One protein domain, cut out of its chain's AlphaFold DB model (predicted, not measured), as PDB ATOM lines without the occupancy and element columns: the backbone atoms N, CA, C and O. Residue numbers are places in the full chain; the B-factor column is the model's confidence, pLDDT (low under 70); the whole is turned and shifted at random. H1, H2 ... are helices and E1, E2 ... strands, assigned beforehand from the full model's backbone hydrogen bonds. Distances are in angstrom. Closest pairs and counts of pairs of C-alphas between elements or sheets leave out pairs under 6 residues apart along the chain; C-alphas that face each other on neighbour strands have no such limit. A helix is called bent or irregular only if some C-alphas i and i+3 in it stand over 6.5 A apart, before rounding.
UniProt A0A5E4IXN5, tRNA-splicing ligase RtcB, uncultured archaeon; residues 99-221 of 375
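This is residues 99 to 221 of the 375 residues of the protein "tRNA-splicing ligase RtcB" of uncultured archaeon (UniProt A0A5E4IXN5). A two-stranded antiparallel ribbon, E1 and E2, runs through the domain, and the long helix H3 folds back straight after E1 to pack along it, closest to E2. H2 meets E1 with its last residues, while H1 and H4 lie farther out and the four helices are only loosely gathered, with no two clearly touching; two long loops join H2 to E1 and H3 to E2. The printed part has 123 residues, with four named helices and two named strands in the order H1 H2 E1 H3 E2 H4; the class is mixed, helices and strands. The whole is compact, with a radius of gyration of the C-alphas of 14.9 A, and rounded, spanning 40 by 39 by 25 A.

Start with the sheet, where E1, residues 144 to 150, and E2, residues 194 to 201, are antiparallel neighbours at 153 degrees. Look there for N 147 and O 198 at 3.2 A and N 198 and O 147 at 2.8 A, both within hydrogen-bond range. Residues 180 to 181 pair with 198 to 199 of E2, and residues 187 to 188 with 194 to 195 of E2, both antiparallel. H3, residues 151 to 171, has 12 pairs of C-alphas within 8 A of E2, the closest being Arg 151 and Thr 195 at 6.2 A. H2, residues 113 to 127, comes closest to E1 at the C-alphas of Asp 127 and Leu 145, 5.9 A apart. H2 and H3 are close but not clearly touching, their closest C-alphas, Gln 116 and Leu 168, 8.0 A apart; they run opposite ways at a tilt of 36 degrees, only just steep. H4, residues 206 to 215, is about perpendicular to H2 at 83 degrees and close but not clearly touching, with C-alphas 117 and 215 closest at 6.3 A; H4 is apart from H3. H1, residues 106 to 110, is close to H3 but not clearly touching, with C-alphas 109 and 168 closest at 6.7 A. Every O i to N i+4 pair is within hydrogen-bond range in H4, against 10 of 11 in H2, 13 of 17 in H3 and 0 of 1 in H1, where 2 of 2 O i to N i+3 pairs are.

Find C-alpha 144 at (-21.884, -44.920, 2.286); from there E1 runs 19.3 A to residue 150. E2 is 22.6 A long. H3 begins at C-alpha 151, (-8.192, -51.631, -11.200), and spans 29.4 A; it is irregular, with C-alphas 152 and 155 7.3 A apart, and has a kink of 34 degrees near residue 158. H2 measures 20.9 A, H4 14.3 A and H1 7.3 A. H4 ends at C-alpha 215, (-29.966, -30.972, 4.258).

The two C-alphas farthest apart, Asn 191 and Arg 207, are 43.0 A from each other. The printed part has no cut. Look for the long links at residues 128 to 143 and 172 to 193; the other three are tight. The mean pLDDT of the printed part is 94.4, and residues 136 to 138 are under 70.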
ATOM      1  N   ARG A  99     -13.985 -46.755 -16.423       93.94
ATOM      2  CA  ARG A  99     -12.747 -46.909 -17.212       93.94
ATOM      3  C   ARG A  99     -11.916 -45.640 -17.344       93.94
ATOM      4  O   ARG A  99     -10.923 -45.645 -18.061       93.94
ATOM      5  N   GLN A 100     -12.333 -44.550 -16.721       94.38
ATOM      6  CA  GLN A 100     -11.684 -43.257 -16.888       94.38
ATOM      7  C   GLN A 100     -11.615 -42.538 -15.547       94.38
ATOM      8  O   GLN A 100     -12.560 -42.619 -14.761       94.38
ATOM      9  N   SER A 101     -10.505 -41.843 -15.293       90.00
ATOM     10  CA  SER A 101     -10.472 -40.865 -14.206       90.00
ATOM     11  C   SER A 101     -11.124 -39.574 -14.685       90.00
ATOM     12  O   SER A 101     -11.081 -39.233 -15.866       90.00
ATOM     13  N   PHE A 102     -11.750 -38.871 -13.760       95.44
ATOM     14  CA  PHE A 102     -12.308 -37.543 -13.961       95.44
ATOM     15  C   PHE A 102     -12.333 -36.840 -12.611       95.44
ATOM     16  O   PHE A 102     -12.241 -37.478 -11.562       95.44
ATOM     17  N   SER A 103     -12.467 -35.522 -12.631       96.50
ATOM     18  CA  SER A 103     -12.521 -34.706 -11.420       96.50
ATOM     19  C   SER A 103     -13.920 -34.149 -11.213       96.50
ATOM     20  O   SER A 103     -14.697 -34.008 -12.158       96.50
ATOM     21  N   LEU A 104     -14.243 -33.802  -9.968       97.31
ATOM     22  CA  LEU A 104     -15.443 -33.024  -9.693       97.31
ATOM     23  C   LEU A 104     -15.251 -31.597 -10.254       97.31
ATOM     24  O   LEU A 104     -14.240 -30.964  -9.936       97.31
ATOM     25  N   PRO A 105     -16.172 -31.066 -11.080       97.44
ATOM     26  CA  PRO A 105     -16.002 -29.741 -11.668       97.44
ATOM     27  C   PRO A 105     -15.916 -28.635 -10.612       97.44
ATOM     28  O   PRO A 105     -16.752 -28.558  -9.711       97.44
ATOM     29  N   ARG A 106     -14.932 -27.735 -10.753       96.81
ATOM     30  CA  ARG A 106     -14.647 -26.675  -9.765       96.81
ATOM     31  C   ARG A 106     -15.833 -25.747  -9.501       96.81
ATOM     32  O   ARG A 106     -15.998 -25.280  -8.383       96.81
ATOM     33  N   TRP A 107     -16.676 -25.507 -10.503       96.38
ATOM     34  CA  TRP A 107     -17.836 -24.627 -10.364       96.38
ATOM     35  C   TRP A 107     -18.885 -25.158  -9.375       96.38
ATOM     36  O   TRP A 107     -19.652 -24.360  -8.849       96.38
ATOM     37  N   ILE A 108     -18.894 -26.462  -9.062       97.75
ATOM     38  CA  ILE A 108     -19.778 -27.031  -8.030       97.75
ATOM     39  C   ILE A 108     -19.489 -26.408  -6.660       97.75
ATOM     40  O   ILE A 108     -20.419 -26.135  -5.910       97.75
ATOM     41  N   PHE A 109     -18.220 -26.119  -6.361       97.19
ATOM     42  CA  PHE A 109     -17.799 -25.487  -5.105       97.19
ATOM     43  C   PHE A 109     -18.158 -23.998  -5.027       97.19
ATOM     44  O   PHE A 109     -18.066 -23.405  -3.960       97.19
ATOM     45  N   LEU A 110     -18.539 -23.384  -6.151       95.44
ATOM     46  CA  LEU A 110     -18.953 -21.980  -6.216       95.44
ATOM     47  C   LEU A 110     -20.469 -21.814  -6.048       95.44
ATOM     48  O   LEU A 110     -20.971 -20.692  -6.028       95.44
ATOM     49  N   LEU A 111     -21.215 -22.920  -5.982       95.12
ATOM     50  CA  LEU A 111     -22.655 -22.884  -5.771       95.12
ATOM     51  C   LEU A 111     -22.978 -22.527  -4.313       95.12
ATOM     52  O   LEU A 111     -22.232 -22.925  -3.423       95.12
ATOM     53  N   PRO A 112     -24.122 -21.881  -4.043       94.81
ATOM     54  CA  PRO A 112     -24.670 -21.793  -2.693       94.81
ATOM     55  C   PRO A 112     -24.899 -23.179  -2.066       94.81
ATOM     56  O   PRO A 112     -25.268 -24.125  -2.771       94.81
ATOM     57  N   ASP A 113     -24.744 -23.287  -0.744       97.06
ATOM     58  CA  ASP A 113     -24.803 -24.551   0.008       97.06
ATOM     59  C   ASP A 113     -26.046 -25.391  -0.303       97.06
ATOM     60  O   ASP A 113     -25.953 -26.600  -0.512       97.06
ATOM     61  N   ASN A 114     -27.220 -24.763  -0.401       95.62
ATOM     62  CA  ASN A 114     -28.467 -25.461  -0.716       95.62
ATOM     63  C   ASN A 114     -28.417 -26.157  -2.089       95.62
ATOM     64  O   ASN A 114     -28.927 -27.267  -2.234       95.62
ATOM     65  N   LEU A 115     -27.772 -25.552  -3.090       96.44
ATOM     66  CA  LEU A 115     -27.585 -26.170  -4.405       96.44
ATOM     67  C   LEU A 115     -26.486 -27.239  -4.381       96.44
ATOM     68  O   LEU A 115     -26.620 -28.265  -5.047       96.44
ATOM     69  N   GLN A 116     -25.431 -27.057  -3.585       98.06
ATOM     70  CA  GLN A 116     -24.442 -28.116  -3.375       98.06
ATOM     71  C   GLN A 116     -25.086 -29.356  -2.726       98.06
ATOM     72  O   GLN A 116     -24.832 -30.483  -3.156       98.06
ATOM     73  N   PHE A 117     -25.989 -29.174  -1.756       98.31
ATOM     74  CA  PHE A 117     -26.759 -30.273  -1.168       98.31
ATOM     75  C   PHE A 117     -27.705 -30.950  -2.164       98.31
ATOM     76  O   PHE A 117     -27.876 -32.166  -2.104       98.31
ATOM     77  N   GLU A 118     -28.278 -30.214  -3.116       97.75
ATOM     78  CA  GLU A 118     -29.091 -30.791  -4.196       97.75
ATOM     79  C   GLU A 118     -28.247 -31.655  -5.148       97.75
ATOM     80  O   GLU A 118     -28.670 -32.748  -5.540       97.75
ATOM     81  N   PHE A 119     -27.014 -31.233  -5.447       98.25
ATOM     82  CA  PHE A 119     -26.041 -32.059  -6.171       98.25
ATOM     83  C   PHE A 119     -25.708 -33.348  -5.397       98.25
ATOM     84  O   PHE A 119     -25.809 -34.449  -5.948       98.25
ATOM     85  N   ILE A 120     -25.367 -33.228  -4.107       98.50
ATOM     86  CA  ILE A 120     -25.096 -34.375  -3.221       98.50
ATOM     87  C   ILE A 120     -26.319 -35.293  -3.122       98.50
ATOM     88  O   ILE A 120     -26.173 -36.515  -3.145       98.50
ATOM     89  N   GLY A 121     -27.526 -34.729  -3.077       97.75
ATOM     90  CA  GLY A 121     -28.783 -35.469  -3.073       97.75
ATOM     91  C   GLY A 121     -28.974 -36.310  -4.325       97.75
ATOM     92  O   GLY A 121     -29.355 -37.472  -4.208       97.75
ATOM     93  N   GLY A 122     -28.647 -35.778  -5.505       97.38
ATOM     94  CA  GLY A 122     -28.635 -36.558  -6.744       97.38
ATOM     95  C   GLY A 122     -27.618 -37.703  -6.707       97.38
ATOM     96  O   GLY A 122     -27.935 -38.826  -7.092       97.38
ATOM     97  N   LEU A 123     -26.417 -37.449  -6.184       97.06
ATOM     98  CA  LEU A 123     -25.350 -38.449  -6.085       97.06
ATOM     99  C   LEU A 123     -25.715 -39.599  -5.126       97.06
ATOM    100  O   LEU A 123     -25.578 -40.772  -5.469       97.06
ATOM    101  N   PHE A 124     -26.231 -39.268  -3.939       97.44
ATOM    102  CA  PHE A 124     -26.664 -40.251  -2.942       97.44
ATOM    103  C   PHE A 124     -27.982 -40.945  -3.303       97.44
ATOM    104  O   PHE A 124     -28.222 -42.049  -2.819       97.44
ATOM    105  N   ALA A 125     -28.838 -40.338  -4.127       95.62
ATOM    106  CA  ALA A 125     -30.068 -40.982  -4.580       95.62
ATOM    107  C   ALA A 125     -29.800 -42.197  -5.482       95.62
ATOM    108  O   ALA A 125     -30.567 -43.155  -5.410       95.62
ATOM    109  N   GLY A 126     -28.732 -42.166  -6.291       93.31
ATOM    110  CA  GLY A 126     -28.332 -43.303  -7.127       93.31
ATOM    111  C   GLY A 126     -27.434 -44.302  -6.390       93.31
ATOM    112  O   GLY A 126     -27.835 -45.428  -6.114       93.31
ATOM    113  N   ASP A 127     -26.237 -43.867  -5.978       95.25
ATOM    114  CA  ASP A 127     -25.189 -44.763  -5.449       95.25
ATOM    115  C   ASP A 127     -24.970 -44.657  -3.926       95.25
ATOM    116  O   ASP A 127     -24.032 -45.238  -3.360       95.25
ATOM    117  N   GLY A 128     -25.817 -43.893  -3.236       95.88
ATOM    118  CA  GLY A 128     -25.796 -43.770  -1.784       95.88
ATOM    119  C   GLY A 128     -26.559 -44.900  -1.091       95.88
ATOM    120  O   GLY A 128     -27.589 -45.386  -1.554       95.88
ATOM    121  N   SER A 129     -26.082 -45.312   0.081       95.19
ATOM    122  CA  SER A 129     -26.828 -46.235   0.935       95.19
ATOM    123  C   SER A 129     -28.088 -45.573   1.496       95.19
ATOM    124  O   SER A 129     -28.041 -44.436   1.971       95.19
ATOM    125  N   VAL A 130     -29.181 -46.332   1.557       94.69
ATOM    126  CA  VAL A 130     -30.419 -45.924   2.231       94.69
ATOM    127  C   VAL A 130     -30.157 -45.719   3.730       94.69
ATOM    128  O   VAL A 130     -29.602 -46.625   4.358       94.69
ATOM    129  N   PRO A 131     -30.580 -44.590   4.326       95.00
ATOM    130  CA  PRO A 131     -30.440 -44.380   5.759       95.00
ATOM    131  C   PRO A 131     -31.218 -45.390   6.593       95.00
ATOM    132  O   PRO A 131     -32.380 -45.694   6.314       95.00
ATOM    133  N   ARG A 132     -30.556 -45.913   7.627       90.69
ATOM    134  CA  ARG A 132     -31.105 -46.902   8.556       90.69
ATOM    135  C   ARG A 132     -30.596 -46.652   9.966       90.69
ATOM    136  O   ARG A 132     -29.472 -46.195  10.159       90.69
ATOM    137  N   LEU A 133     -31.429 -46.977  10.945       85.62
ATOM    138  CA  LEU A 133     -31.008 -47.065  12.337       85.62
ATOM    139  C   LEU A 133     -30.275 -48.390  12.551       85.62
ATOM    140  O   LEU A 133     -30.604 -49.397  11.921       85.62
ATOM    141  N   LYS A 134     -29.312 -48.398  13.469       81.88
ATOM    142  CA  LYS A 134     -28.761 -49.636  14.023       81.88
ATOM    143  C   LYS A 134     -29.873 -50.415  14.727       81.88
ATOM    144  O   LYS A 134     -30.885 -49.841  15.119       81.88
ATOM    145  N   ARG A 135     -29.644 -51.709  14.970       72.25
ATOM    146  CA  ARG A 135     -30.596 -52.601  15.661       72.25
ATOM    147  C   ARG A 135     -31.106 -52.045  17.003       72.25
ATOM    148  O   ARG A 135     -32.280 -52.205  17.297       72.25
ATOM    149  N   ILE A 136     -30.242 -51.344  17.740       67.69
ATOM    150  CA  ILE A 136     -30.528 -50.704  19.040       67.69
ATOM    151  C   ILE A 136     -31.479 -49.487  18.894       67.69
ATOM    152  O   ILE A 136     -32.029 -48.983  19.863       67.69
ATOM    153  N   GLY A 137     -31.693 -48.974  17.676       67.06
ATOM    154  CA  GLY A 137     -32.676 -47.922  17.376       67.06
ATOM    155  C   GLY A 137     -32.266 -46.493  17.755       67.06
ATOM    156  O   GLY A 137     -32.889 -45.542  17.294       67.06
ATOM    157  N   THR A 138     -31.196 -46.316  18.530       69.12
ATOM    158  CA  THR A 138     -30.755 -45.010  19.065       69.12
ATOM    159  C   THR A 138     -29.608 -44.359  18.289       69.12
ATOM    160  O   THR A 138     -29.234 -43.218  18.560       69.12
ATOM    161  N   ALA A 139     -29.043 -45.062  17.308       76.38
ATOM    162  CA  ALA A 139     -27.928 -44.590  16.496       76.38
ATOM    163  C   ALA A 139     -28.147 -44.932  15.021       76.38
ATOM    164  O   ALA A 139     -28.748 -45.955  14.695       76.38
ATOM    165  N   SER A 140     -27.617 -44.105  14.121       86.88
ATOM    166  CA  SER A 140     -27.644 -44.374  12.681       86.88
ATOM    167  C   SER A 140     -26.574 -45.394  12.289       86.88
ATOM    168  O   SER A 140     -25.470 -45.412  12.843       86.88
ATOM    169  N   GLU A 141     -26.869 -46.214  11.283       90.12
ATOM    170  CA  GLU A 141     -25.826 -46.835  10.470       90.12
ATOM    171  C   GLU A 141     -25.045 -45.748   9.716       90.12
ATOM    172  O   GLU A 141     -25.559 -44.659   9.449       90.12
ATOM    173  N   SER A 142     -23.790 -46.037   9.374       90.12
ATOM    174  CA  SER A 142     -22.996 -45.132   8.541       90.12
ATOM    175  C   SER A 142     -23.541 -45.134   7.119       90.12
ATOM    176  O   SER A 142     -23.730 -46.202   6.530       90.12
ATOM    177  N   LEU A 143     -23.761 -43.941   6.563       95.50
ATOM    178  CA  LEU A 143     -24.120 -43.807   5.158       95.50
ATOM    179  C   LEU A 143     -22.877 -43.905   4.295       95.50
ATOM    180  O   LEU A 143     -21.866 -43.273   4.578       95.50
ATOM    181  N   LYS A 144     -22.972 -44.661   3.214       96.25
ATOM    182  CA  LYS A 144     -21.884 -44.920   2.286       96.25
ATOM    183  C   LYS A 144     -22.268 -44.434   0.895       96.25
ATOM    184  O   LYS A 144     -23.321 -44.813   0.393       96.25
ATOM    185  N   LEU A 145     -21.381 -43.673   0.265       97.88
ATOM    186  CA  LEU A 145     -21.366 -43.454  -1.179       97.88
ATOM    187  C   LEU A 145     -20.298 -44.365  -1.783       97.88
ATOM    188  O   LEU A 145     -19.171 -44.400  -1.282       97.88
ATOM    189  N   SER A 146     -20.645 -45.124  -2.823       96.62
ATOM    190  CA  SER A 146     -19.776 -46.182  -3.343       96.62
ATOM    191  C   SER A 146     -19.843 -46.313  -4.850       96.62
ATOM    192  O   SER A 146     -20.706 -47.013  -5.369       96.62
ATOM    193  N   LEU A 147     -18.851 -45.757  -5.535       96.00
ATOM    194  CA  LEU A 147     -18.737 -45.834  -6.988       96.00
ATOM    195  C   LEU A 147     -17.658 -46.845  -7.379       96.00
ATOM    196  O   LEU A 147     -16.620 -46.941  -6.730       96.00
ATOM    197  N   SER A 148     -17.912 -47.628  -8.423       94.94
ATOM    198  CA  SER A 148     -16.967 -48.638  -8.910       94.94
ATOM    199  C   SER A 148     -16.036 -48.072  -9.985       94.94
ATOM    200  O   SER A 148     -16.486 -47.371 -10.889       94.94
ATOM    201  N   ALA A 149     -14.765 -48.468  -9.955       96.19
ATOM    202  CA  ALA A 149     -13.780 -48.178 -11.001       96.19
ATOM    203  C   ALA A 149     -12.937 -49.421 -11.327       96.19
ATOM    204  O   ALA A 149     -12.769 -50.301 -10.487       96.19
ATOM    205  N   GLU A 150     -12.422 -49.536 -12.547       95.94
ATOM    206  CA  GLU A 150     -11.483 -50.602 -12.918       95.94
ATOM    207  C   GLU A 150     -10.150 -50.445 -12.177       95.94
ATOM    208  O   GLU A 150      -9.796 -49.357 -11.722       95.94
ATOM    209  N   ARG A 151      -9.409 -51.553 -12.031       94.50
ATOM    210  CA  ARG A 151      -8.192 -51.631 -11.200       94.50
ATOM    211  C   ARG A 151      -7.207 -50.491 -11.464       94.50
ATOM    212  O   ARG A 151      -6.745 -49.856 -10.526       94.50
ATOM    213  N   ASN A 152      -6.898 -50.256 -12.735       94.81
ATOM    214  CA  ASN A 152      -5.933 -49.261 -13.205       94.81
ATOM    215  C   ASN A 152      -6.422 -47.811 -13.060       94.81
ATOM    216  O   ASN A 152      -5.636 -46.886 -13.217       94.81
ATOM    217  N   VAL A 153      -7.707 -47.607 -12.766       96.12
ATOM    218  CA  VAL A 153      -8.335 -46.283 -12.656       96.12
ATOM    219  C   VAL A 153      -8.680 -45.943 -11.206       96.12
ATOM    220  O   VAL A 153      -8.722 -44.770 -10.847       96.12
ATOM    221  N   ALA A 154      -8.912 -46.947 -10.357       96.38
ATOM    222  CA  ALA A 154      -9.495 -46.769  -9.030       96.38
ATOM    223  C   ALA A 154      -8.720 -45.807  -8.111       96.38
ATOM    224  O   ALA A 154      -9.351 -45.019  -7.412       96.38
ATOM    225  N   GLU A 155      -7.382 -45.824  -8.135       96.88
ATOM    226  CA  GLU A 155      -6.556 -44.889  -7.347       96.88
ATOM    227  C   GLU A 155      -6.728 -43.436  -7.801       96.88
ATOM    228  O   GLU A 155      -7.005 -42.562  -6.980       96.88
ATOM    229  N   HIS A 156      -6.619 -43.174  -9.107       96.81
ATOM    230  CA  HIS A 156      -6.818 -41.830  -9.655       96.81
ATOM    231  C   HIS A 156      -8.248 -41.348  -9.421       96.81
ATOM    232  O   HIS A 156      -8.457 -40.274  -8.872       96.81
ATOM    233  N   PHE A 157      -9.240 -42.199  -9.682       96.88
ATOM    234  CA  PHE A 157     -10.638 -41.885  -9.405       96.88
ATOM    235  C   PHE A 157     -10.897 -41.574  -7.915       96.88
ATOM    236  O   PHE A 157     -11.691 -40.687  -7.587       96.88
ATOM    237  N   SER A 158     -10.198 -42.265  -7.005       97.31
ATOM    238  CA  SER A 158     -10.245 -41.991  -5.566       97.31
ATOM    239  C   SER A 158      -9.653 -40.627  -5.206       97.31
ATOM    240  O   SER A 158     -10.231 -39.911  -4.388       97.31
ATOM    241  N   LYS A 159      -8.512 -40.267  -5.806       97.25
ATOM    242  CA  LYS A 159      -7.778 -39.018  -5.539       97.25
ATOM    243  C   LYS A 159      -8.361 -37.797  -6.252       97.25
ATOM    244  O   LYS A 159      -8.171 -36.689  -5.768       97.25
ATOM    245  N   ASP A 160      -9.100 -38.003  -7.338       96.62
ATOM    246  CA  ASP A 160      -9.652 -36.927  -8.158       96.62
ATOM    247  C   ASP A 160     -11.125 -36.672  -7.798       96.62
ATOM    248  O   ASP A 160     -11.455 -35.756  -7.042       96.62
ATOM    249  N   PHE A 161     -12.041 -37.493  -8.321       98.00
ATOM    250  CA  PHE A 161     -13.477 -37.292  -8.140       98.00
ATOM    251  C   PHE A 161     -13.916 -37.497  -6.691       98.00
ATOM    252  O   PHE A 161     -14.560 -36.621  -6.111       98.00
ATOM    253  N   MET A 162     -13.576 -38.643  -6.091       98.19
ATOM    254  CA  MET A 162     -14.065 -38.973  -4.750       98.19
ATOM    255  C   MET A 162     -13.458 -38.044  -3.693       98.19
ATOM    256  O   MET A 162     -14.174 -37.585  -2.804       98.19
ATOM    257  N   LEU A 163     -12.181 -37.673  -3.812       98.44
ATOM    258  CA  LEU A 163     -11.601 -36.650  -2.941       98.44
ATOM    259  C   LEU A 163     -12.315 -35.300  -3.099       98.44
ATOM    260  O   LEU A 163     -12.609 -34.660  -2.093       98.44
ATOM    261  N   GLY A 164     -12.674 -34.907  -4.326       98.62
ATOM    262  CA  GLY A 164     -13.504 -33.726  -4.572       98.62
ATOM    263  C   GLY A 164     -14.846 -33.780  -3.832       98.62
ATOM    264  O   GLY A 164     -15.222 -32.812  -3.175       98.62
ATOM    265  N   VAL A 165     -15.534 -34.927  -3.854       98.56
ATOM    266  CA  VAL A 165     -16.781 -35.132  -3.093       98.56
ATOM    267  C   VAL A 165     -16.539 -35.041  -1.580       98.56
ATOM    268  O   VAL A 165     -17.323 -34.411  -0.874       98.56
ATOM    269  N   HIS A 166     -15.453 -35.625  -1.067       98.62
ATOM    270  CA  HIS A 166     -15.084 -35.525   0.350       98.62
ATOM    271  C   HIS A 166     -14.827 -34.072   0.781       98.62
ATOM    272  O   HIS A 166     -15.322 -33.645   1.825       98.62
ATOM    273  N   ILE A 167     -14.096 -33.302  -0.031       98.69
ATOM    274  CA  ILE A 167     -13.824 -31.880   0.224       98.69
ATOM    275  C   ILE A 167     -15.126 -31.074   0.198       98.69
ATOM    276  O   ILE A 167     -15.332 -30.251   1.084       98.69
ATOM    277  N   LEU A 168     -16.022 -31.344  -0.758       98.75
ATOM    278  CA  LEU A 168     -17.328 -30.685  -0.842       98.75
ATOM    279  C   LEU A 168     -18.174 -30.953   0.411       98.75
ATOM    280  O   LEU A 168     -18.703 -30.025   1.011       98.75
ATOM    281  N   LEU A 169     -18.243 -32.209   0.865       98.69
ATOM    282  CA  LEU A 169     -18.929 -32.562   2.112       98.69
ATOM    283  C   LEU A 169     -18.324 -31.832   3.317       98.69
ATOM    284  O   LEU A 169     -19.062 -31.288   4.134       98.69
ATOM    285  N   LYS A 170     -16.989 -31.783   3.413       98.38
ATOM    286  CA  LYS A 170     -16.290 -31.071   4.491       98.38
ATOM    287  C   LYS A 170     -16.597 -29.571   4.470       98.38
ATOM    288  O   LYS A 170     -16.829 -29.003   5.532       98.38
ATOM    289  N   HIS A 171     -16.605 -28.955   3.288       97.94
ATOM    290  CA  HIS A 171     -16.961 -27.547   3.100       97.94
ATOM    291  C   HIS A 171     -18.383 -27.257   3.596       97.94
ATOM    292  O   HIS A 171     -18.584 -26.297   4.327       97.94
ATOM    293  N   LEU A 172     -19.323 -28.164   3.321       98.06
ATOM    294  CA  LEU A 172     -20.701 -28.107   3.812       98.06
ATOM    295  C   LEU A 172     -20.852 -28.413   5.313       98.06
ATOM    296  O   LEU A 172     -21.972 -28.497   5.802       98.06
ATOM    297  N   GLY A 173     -19.765 -28.641   6.058       97.88
ATOM    298  CA  GLY A 173     -19.816 -28.990   7.482       97.88
ATOM    299  C   GLY A 173     -20.171 -30.454   7.771       97.88
ATOM    300  O   GLY A 173     -20.412 -30.818   8.923       97.88
ATOM    301  N   VAL A 174     -20.176 -31.322   6.756       98.31
ATOM    302  CA  VAL A 174     -20.439 -32.759   6.894       98.31
ATOM    303  C   VAL A 174     -19.129 -33.521   7.071       98.31
ATOM    304  O   VAL A 174     -18.272 -33.580   6.187       98.31
ATOM    305  N   ARG A 175     -18.995 -34.208   8.203       97.81
ATOM    306  CA  ARG A 175     -17.856 -35.084   8.484       97.81
ATOM    307  C   ARG A 175     -18.018 -36.432   7.790       97.81
ATOM    308  O   ARG A 175     -19.040 -37.113   7.916       97.81
ATOM    309  N   SER A 176     -16.974 -36.834   7.076       98.31
ATOM    310  CA  SER A 176     -16.906 -38.098   6.347       98.31
ATOM    311  C   SER A 176     -15.498 -38.689   6.397       98.31
ATOM    312  O   SER A 176     -14.529 -37.988   6.689       98.31
ATOM    313  N   THR A 177     -15.372 -39.985   6.122       98.31
ATOM    314  CA  THR A 177     -14.067 -40.626   5.930       98.31
ATOM    315  C   THR A 177     -13.416 -40.130   4.646       98.31
ATOM    316  O   THR A 177     -14.105 -39.864   3.661       98.31
ATOM    317  N   SER A 178     -12.085 -40.123   4.607       97.75
ATOM    318  CA  SER A 178     -11.356 -40.004   3.344       97.75
ATOM    319  C   SER A 178     -11.760 -41.130   2.376       97.75
ATOM    320  O   SER A 178     -12.099 -42.234   2.829       97.75
ATOM    321  N   PRO A 179     -11.753 -40.869   1.057       98.06
ATOM    322  CA  PRO A 179     -12.103 -41.873   0.062       98.06
ATOM    323  C   PRO A 179     -11.110 -43.036   0.097       98.06
ATOM    324  O   PRO A 179      -9.902 -42.830   0.219       98.06
ATOM    325  N   LYS A 180     -11.617 -44.268   0.009       97.38
ATOM    326  CA  LYS A 180     -10.779 -45.474   0.039       97.38
ATOM    327  C   LYS A 180     -11.224 -46.501  -0.992       97.38
ATOM    328  O   LYS A 180     -12.398 -46.875  -1.027       97.38
ATOM    329  N   VAL A 181     -10.263 -47.026  -1.749       97.75
ATOM    330  CA  VAL A 181     -10.469 -48.177  -2.635       97.75
ATOM    331  C   VAL A 181     -10.581 -49.465  -1.812       97.75
ATOM    332  O   VAL A 181      -9.780 -49.735  -0.913       97.75
ATOM    333  N   LYS A 182     -11.594 -50.285  -2.101       97.31
ATOM    334  CA  LYS A 182     -11.826 -51.588  -1.466       97.31
ATOM    335  C   LYS A 182     -11.262 -52.722  -2.317       97.31
ATOM    336  O   LYS A 182     -12.003 -53.465  -2.958       97.31
ATOM    337  N   TRP A 183      -9.942 -52.881  -2.282       96.19
ATOM    338  CA  TRP A 183      -9.221 -53.927  -3.021       96.19
ATOM    339  C   TRP A 183      -9.672 -55.355  -2.693       96.19
ATOM    340  O   TRP A 183      -9.655 -56.225  -3.558       96.19
ATOM    341  N   THR A 184     -10.135 -55.590  -1.466       95.12
ATOM    342  CA  THR A 184     -10.606 -56.898  -0.988       95.12
ATOM    343  C   THR A 184     -12.052 -57.219  -1.377       95.12
ATOM    344  O   THR A 184     -12.580 -58.253  -0.984       95.12
ATOM    345  N   SER A 185     -12.734 -56.344  -2.123       93.31
ATOM    346  CA  SER A 185     -14.138 -56.536  -2.512       93.31
ATOM    347  C   SER A 185     -14.360 -56.263  -4.005       93.31
ATOM    348  O   SER A 185     -15.148 -55.374  -4.349       93.31
ATOM    349  N   PRO A 186     -13.666 -56.987  -4.906       94.25
ATOM    350  CA  PRO A 186     -13.862 -56.827  -6.339       94.25
ATOM    351  C   PRO A 186     -15.296 -57.188  -6.746       94.25
ATOM    352  O   PRO A 186     -15.923 -58.092  -6.198       94.25
ATOM    353  N   ARG A 187     -15.806 -56.484  -7.754       92.81
ATOM    354  CA  ARG A 187     -17.080 -56.756  -8.419       92.81
ATOM    355  C   ARG A 187     -16.805 -57.131  -9.865       92.81
ATOM    356  O   ARG A 187     -16.250 -56.325 -10.614       92.81
ATOM    357  N   ILE A 188     -17.226 -58.327 -10.254       91.56
ATOM    358  CA  ILE A 188     -17.098 -58.822 -11.623       91.56
ATOM    359  C   ILE A 188     -18.408 -58.518 -12.351       91.56
ATOM    360  O   ILE A 188     -19.486 -58.929 -11.925       91.56
ATOM    361  N   SER A 189     -18.327 -57.732 -13.422       85.31
ATOM    362  CA  SER A 189     -19.481 -57.456 -14.281       85.31
ATOM    363  C   SER A 189     -19.848 -58.689 -15.115       85.31
ATOM    364  O   SER A 189     -19.026 -59.583 -15.307       85.31
ATOM    365  N   LYS A 190     -21.046 -58.697 -15.714       82.00
ATOM    366  CA  LYS A 190     -21.474 -59.767 -16.640       82.00
ATOM    367  C   LYS A 190     -20.505 -60.003 -17.808       82.00
ATOM    368  O   LYS A 190     -20.478 -61.093 -18.356       82.00
ATOM    369  N   ASN A 191     -19.704 -58.997 -18.162       84.56
ATOM    370  CA  ASN A 191     -18.750 -59.051 -19.270       84.56
ATOM    371  C   ASN A 191     -17.327 -59.417 -18.799       84.56
ATOM    372  O   ASN A 191     -16.360 -59.077 -19.472       84.56
ATOM    373  N   GLY A 192     -17.169 -59.986 -17.597       88.69
ATOM    374  CA  GLY A 192     -15.873 -60.390 -17.029       88.69
ATOM    375  C   GLY A 192     -14.998 -59.242 -16.507       88.69
ATOM    376  O   GLY A 192     -13.966 -59.475 -15.883       88.69
ATOM    377  N   VAL A 193     -15.405 -57.986 -16.705       89.62
ATOM    378  CA  VAL A 193     -14.648 -56.818 -16.230       89.62
ATOM    379  C   VAL A 193     -14.678 -56.752 -14.705       89.62
ATOM    380  O   VAL A 193     -15.760 -56.699 -14.115       89.62
ATOM    381  N   THR A 194     -13.498 -56.691 -14.088       94.44
ATOM    382  CA  THR A 194     -13.331 -56.532 -12.639       94.44
ATOM    383  C   THR A 194     -13.249 -55.055 -12.260       94.44
ATOM    384  O   THR A 194     -12.407 -54.312 -12.763       94.44
ATOM    385  N   THR A 195     -14.106 -54.633 -11.335       96.00
ATOM    386  CA  THR A 195     -14.132 -53.276 -10.778       96.00
ATOM    387  C   THR A 195     -14.003 -53.306  -9.262       96.00
ATOM    388  O   THR A 195     -14.365 -54.284  -8.616       96.00
ATOM    389  N   TYR A 196     -13.504 -52.222  -8.685       97.12
ATOM    390  CA  TYR A 196     -13.281 -52.049  -7.261       97.12
ATOM    391  C   TYR A 196     -14.131 -50.884  -6.753       97.12
ATOM    392  O   TYR A 196     -14.120 -49.814  -7.368       97.12
ATOM    393  N   PRO A 197     -14.876 -51.062  -5.651       96.94
ATOM    394  CA  PRO A 197     -15.579 -49.965  -5.008       96.94
ATOM    395  C   PRO A 197     -14.597 -48.937  -4.443       96.94
ATOM    396  O   PRO A 197     -13.643 -49.298  -3.753       96.94
ATOM    397  N   VAL A 198     -14.876 -47.660  -4.672       97.69
ATOM    398  CA  VAL A 198     -14.248 -46.526  -3.996       97.69
ATOM    399  C   VAL A 198     -15.302 -45.888  -3.105       97.69
ATOM    400  O   VAL A 198     -16.384 -45.532  -3.570       97.69
ATOM    401  N   GLU A 199     -15.023 -45.815  -1.804       97.69
ATOM    402  CA  GLU A 199     -16.032 -45.505  -0.791       97.69
ATOM    403  C   GLU A 199     -15.718 -44.242  -0.002       97.69
ATOM    404  O   GLU A 199     -14.591 -44.062   0.457       97.69
ATOM    405  N   ILE A 200     -16.760 -43.453   0.260       98.19
ATOM    406  CA  ILE A 200     -16.802 -42.434   1.314       98.19
ATOM    407  C   ILE A 200     -17.914 -42.813   2.283       98.19
ATOM    408  O   ILE A 200     -18.986 -43.259   1.866       98.19
ATOM    409  N   ARG A 201     -17.666 -42.634   3.581       98.12
ATOM    410  CA  ARG A 201     -18.646 -42.886   4.636       98.12
ATOM    411  C   ARG A 201     -18.927 -41.623   5.427       98.12
ATOM    412  O   ARG A 201     -17.992 -40.981   5.893       98.12
ATOM    413  N   ILE A 202     -20.198 -41.293   5.619       98.00
ATOM    414  CA  ILE A 202     -20.622 -40.253   6.555       98.00
ATOM    415  C   ILE A 202     -20.428 -40.791   7.974       98.00
ATOM    416  O   ILE A 202     -20.837 -41.921   8.284       98.00
ATOM    417  N   LEU A 203     -19.753 -40.005   8.814       94.88
ATOM    418  CA  LEU A 203     -19.471 -40.397  10.190       94.88
ATOM    419  C   LEU A 203     -20.755 -40.370  11.029       94.88
ATOM    420  O   LEU A 203     -21.626 -39.519  10.839       94.88
ATOM    421  N   THR A 204     -20.889 -41.339  11.935       92.38
ATOM    422  CA  THR A 204     -22.161 -41.667  12.598       92.38
ATOM    423  C   THR A 204     -22.491 -40.794  13.802       92.38
ATOM    424  O   THR A 204     -23.460 -41.087  14.503       92.38
ATOM    425  N   GLU A 205     -21.701 -39.762  14.109       90.88
ATOM    426  CA  GLU A 205     -22.011 -38.906  15.249       90.88
ATOM    427  C   GLU A 205     -23.365 -38.233  15.041       90.88
ATOM    428  O   GLU A 205     -23.641 -37.677  13.978       90.88
ATOM    429  N   LYS A 206     -24.204 -38.258  16.081       89.25
ATOM    430  CA  LYS A 206     -25.608 -37.840  16.009       89.25
ATOM    431  C   LYS A 206     -25.797 -36.493  15.305       89.25
ATOM    432  O   LYS A 206     -26.525 -36.435  14.323       89.25
ATOM    433  N   ARG A 207     -25.090 -35.445  15.749       92.75
ATOM    434  CA  ARG A 207     -25.185 -34.096  15.154       92.75
ATOM    435  C   ARG A 207     -24.802 -34.079  13.672       92.75
ATOM    436  O   ARG A 207     -25.458 -33.409  12.887       92.75
ATOM    437  N   ASN A 208     -23.771 -34.835  13.289       95.31
ATOM    438  CA  ASN A 208     -23.317 -34.927  11.900       95.31
ATOM    439  C   ASN A 208     -24.365 -35.616  11.017       95.31
ATOM    440  O   ASN A 208     -24.708 -35.119   9.948       95.31
ATOM    441  N   MET A 209     -24.917 -36.730  11.501       95.25
ATOM    442  CA  MET A 209     -25.967 -37.475  10.810       95.25
ATOM    443  C   MET A 209     -27.266 -36.681  10.692       95.25
ATOM    444  O   MET A 209     -27.871 -36.667   9.625       95.25
ATOM    445  N   GLU A 210     -27.689 -36.000  11.758       94.56
ATOM    446  CA  GLU A 210     -28.868 -35.133  11.729       94.56
ATOM    447  C   GLU A 210     -28.695 -33.986  10.740       94.56
ATOM    448  O   GLU A 210     -29.593 -33.724   9.943       94.56
ATOM    449  N   PHE A 211     -27.533 -33.332  10.766       97.19
ATOM    450  CA  PHE A 211     -27.220 -32.247   9.853       97.19
ATOM    451  C   PHE A 211     -27.222 -32.726   8.395       97.19
ATOM    452  O   PHE A 211     -27.890 -32.131   7.555       97.19
ATOM    453  N   PHE A 212     -26.560 -33.845   8.096       97.75
ATOM    454  CA  PHE A 212     -26.548 -34.411   6.749       97.75
ATOM    455  C   PHE A 212     -27.956 -34.782   6.260       97.75
ATOM    456  O   PHE A 212     -28.375 -34.357   5.187       97.75
ATOM    457  N   LEU A 213     -28.714 -35.539   7.059       96.62
ATOM    458  CA  LEU A 213     -30.032 -36.044   6.665       96.62
ATOM    459  C   LEU A 213     -31.095 -34.947   6.530       96.62
ATOM    460  O   LEU A 213     -32.045 -35.132   5.777       96.62
ATOM    461  N   ARG A 214     -30.962 -33.823   7.246       96.44
ATOM    462  CA  ARG A 214     -31.870 -32.672   7.103       96.44
ATOM    463  C   ARG A 214     -31.611 -31.871   5.832       96.44
ATOM    464  O   ARG A 214     -32.551 -31.302   5.290       96.44
ATOM    465  N   ASN A 215     -30.358 -31.807   5.390       97.75
ATOM    466  CA  ASN A 215     -29.966 -30.972   4.258       97.75
ATOM    467  C   ASN A 215     -29.968 -31.731   2.923       97.75
ATOM    468  O   ASN A 215     -30.164 -31.115   1.881       97.75
ATOM    469  N   VAL A 216     -29.790 -33.056   2.924       97.62
ATOM    470  CA  VAL A 216     -29.810 -33.870   1.698       97.62
ATOM    471  C   VAL A 216     -31.247 -34.309   1.359       97.62
ATOM    472  O   VAL A 216     -31.825 -35.107   2.094       97.62
ATOM    473  N   PRO A 217     -31.836 -33.866   0.229       92.69
ATOM    474  CA  PRO A 217     -33.279 -33.997  -0.007       92.69
ATOM    475  C   PRO A 217     -33.747 -35.364  -0.541       92.69
ATOM    476  O   PRO A 217     -34.950 -35.615  -0.574       92.69
ATOM    477  N   TYR A 218     -32.844 -36.239  -1.011       94.50
ATOM    478  CA  TYR A 218     -33.163 -37.569  -1.577       94.50
ATOM    479  C   TYR A 218     -34.340 -37.592  -2.579       94.50
ATOM    480  O   TYR A 218     -35.098 -38.561  -2.652       94.50
ATOM    481  N   ARG A 219     -34.507 -36.523  -3.373       94.56
ATOM    482  CA  ARG A 219     -35.737 -36.254  -4.144       94.56
ATOM    483  C   ARG A 219     -36.156 -37.394  -5.076       94.56
ATOM    484  O   ARG A 219     -37.354 -37.644  -5.216       94.56
ATOM    485  N   TYR A 220     -35.177 -38.080  -5.664       96.31
ATOM    486  CA  TYR A 220     -35.364 -39.167  -6.631       96.31
ATOM    487  C   TYR A 220     -35.004 -40.551  -6.080       96.31
ATOM    488  O   TYR A 220     -34.639 -41.448  -6.833       96.31
ATOM    489  N   CYS A 221     -35.074 -40.716  -4.760       96.12
ATOM    490  CA  CYS A 221     -34.985 -42.016  -4.112       96.12
ATOM    491  C   CYS A 221     -35.947 -42.035  -2.925       96.12
ATOM    492  O   CYS A 221     -35.567 -41.806  -1.774       96.12
TER     493      CYS A 221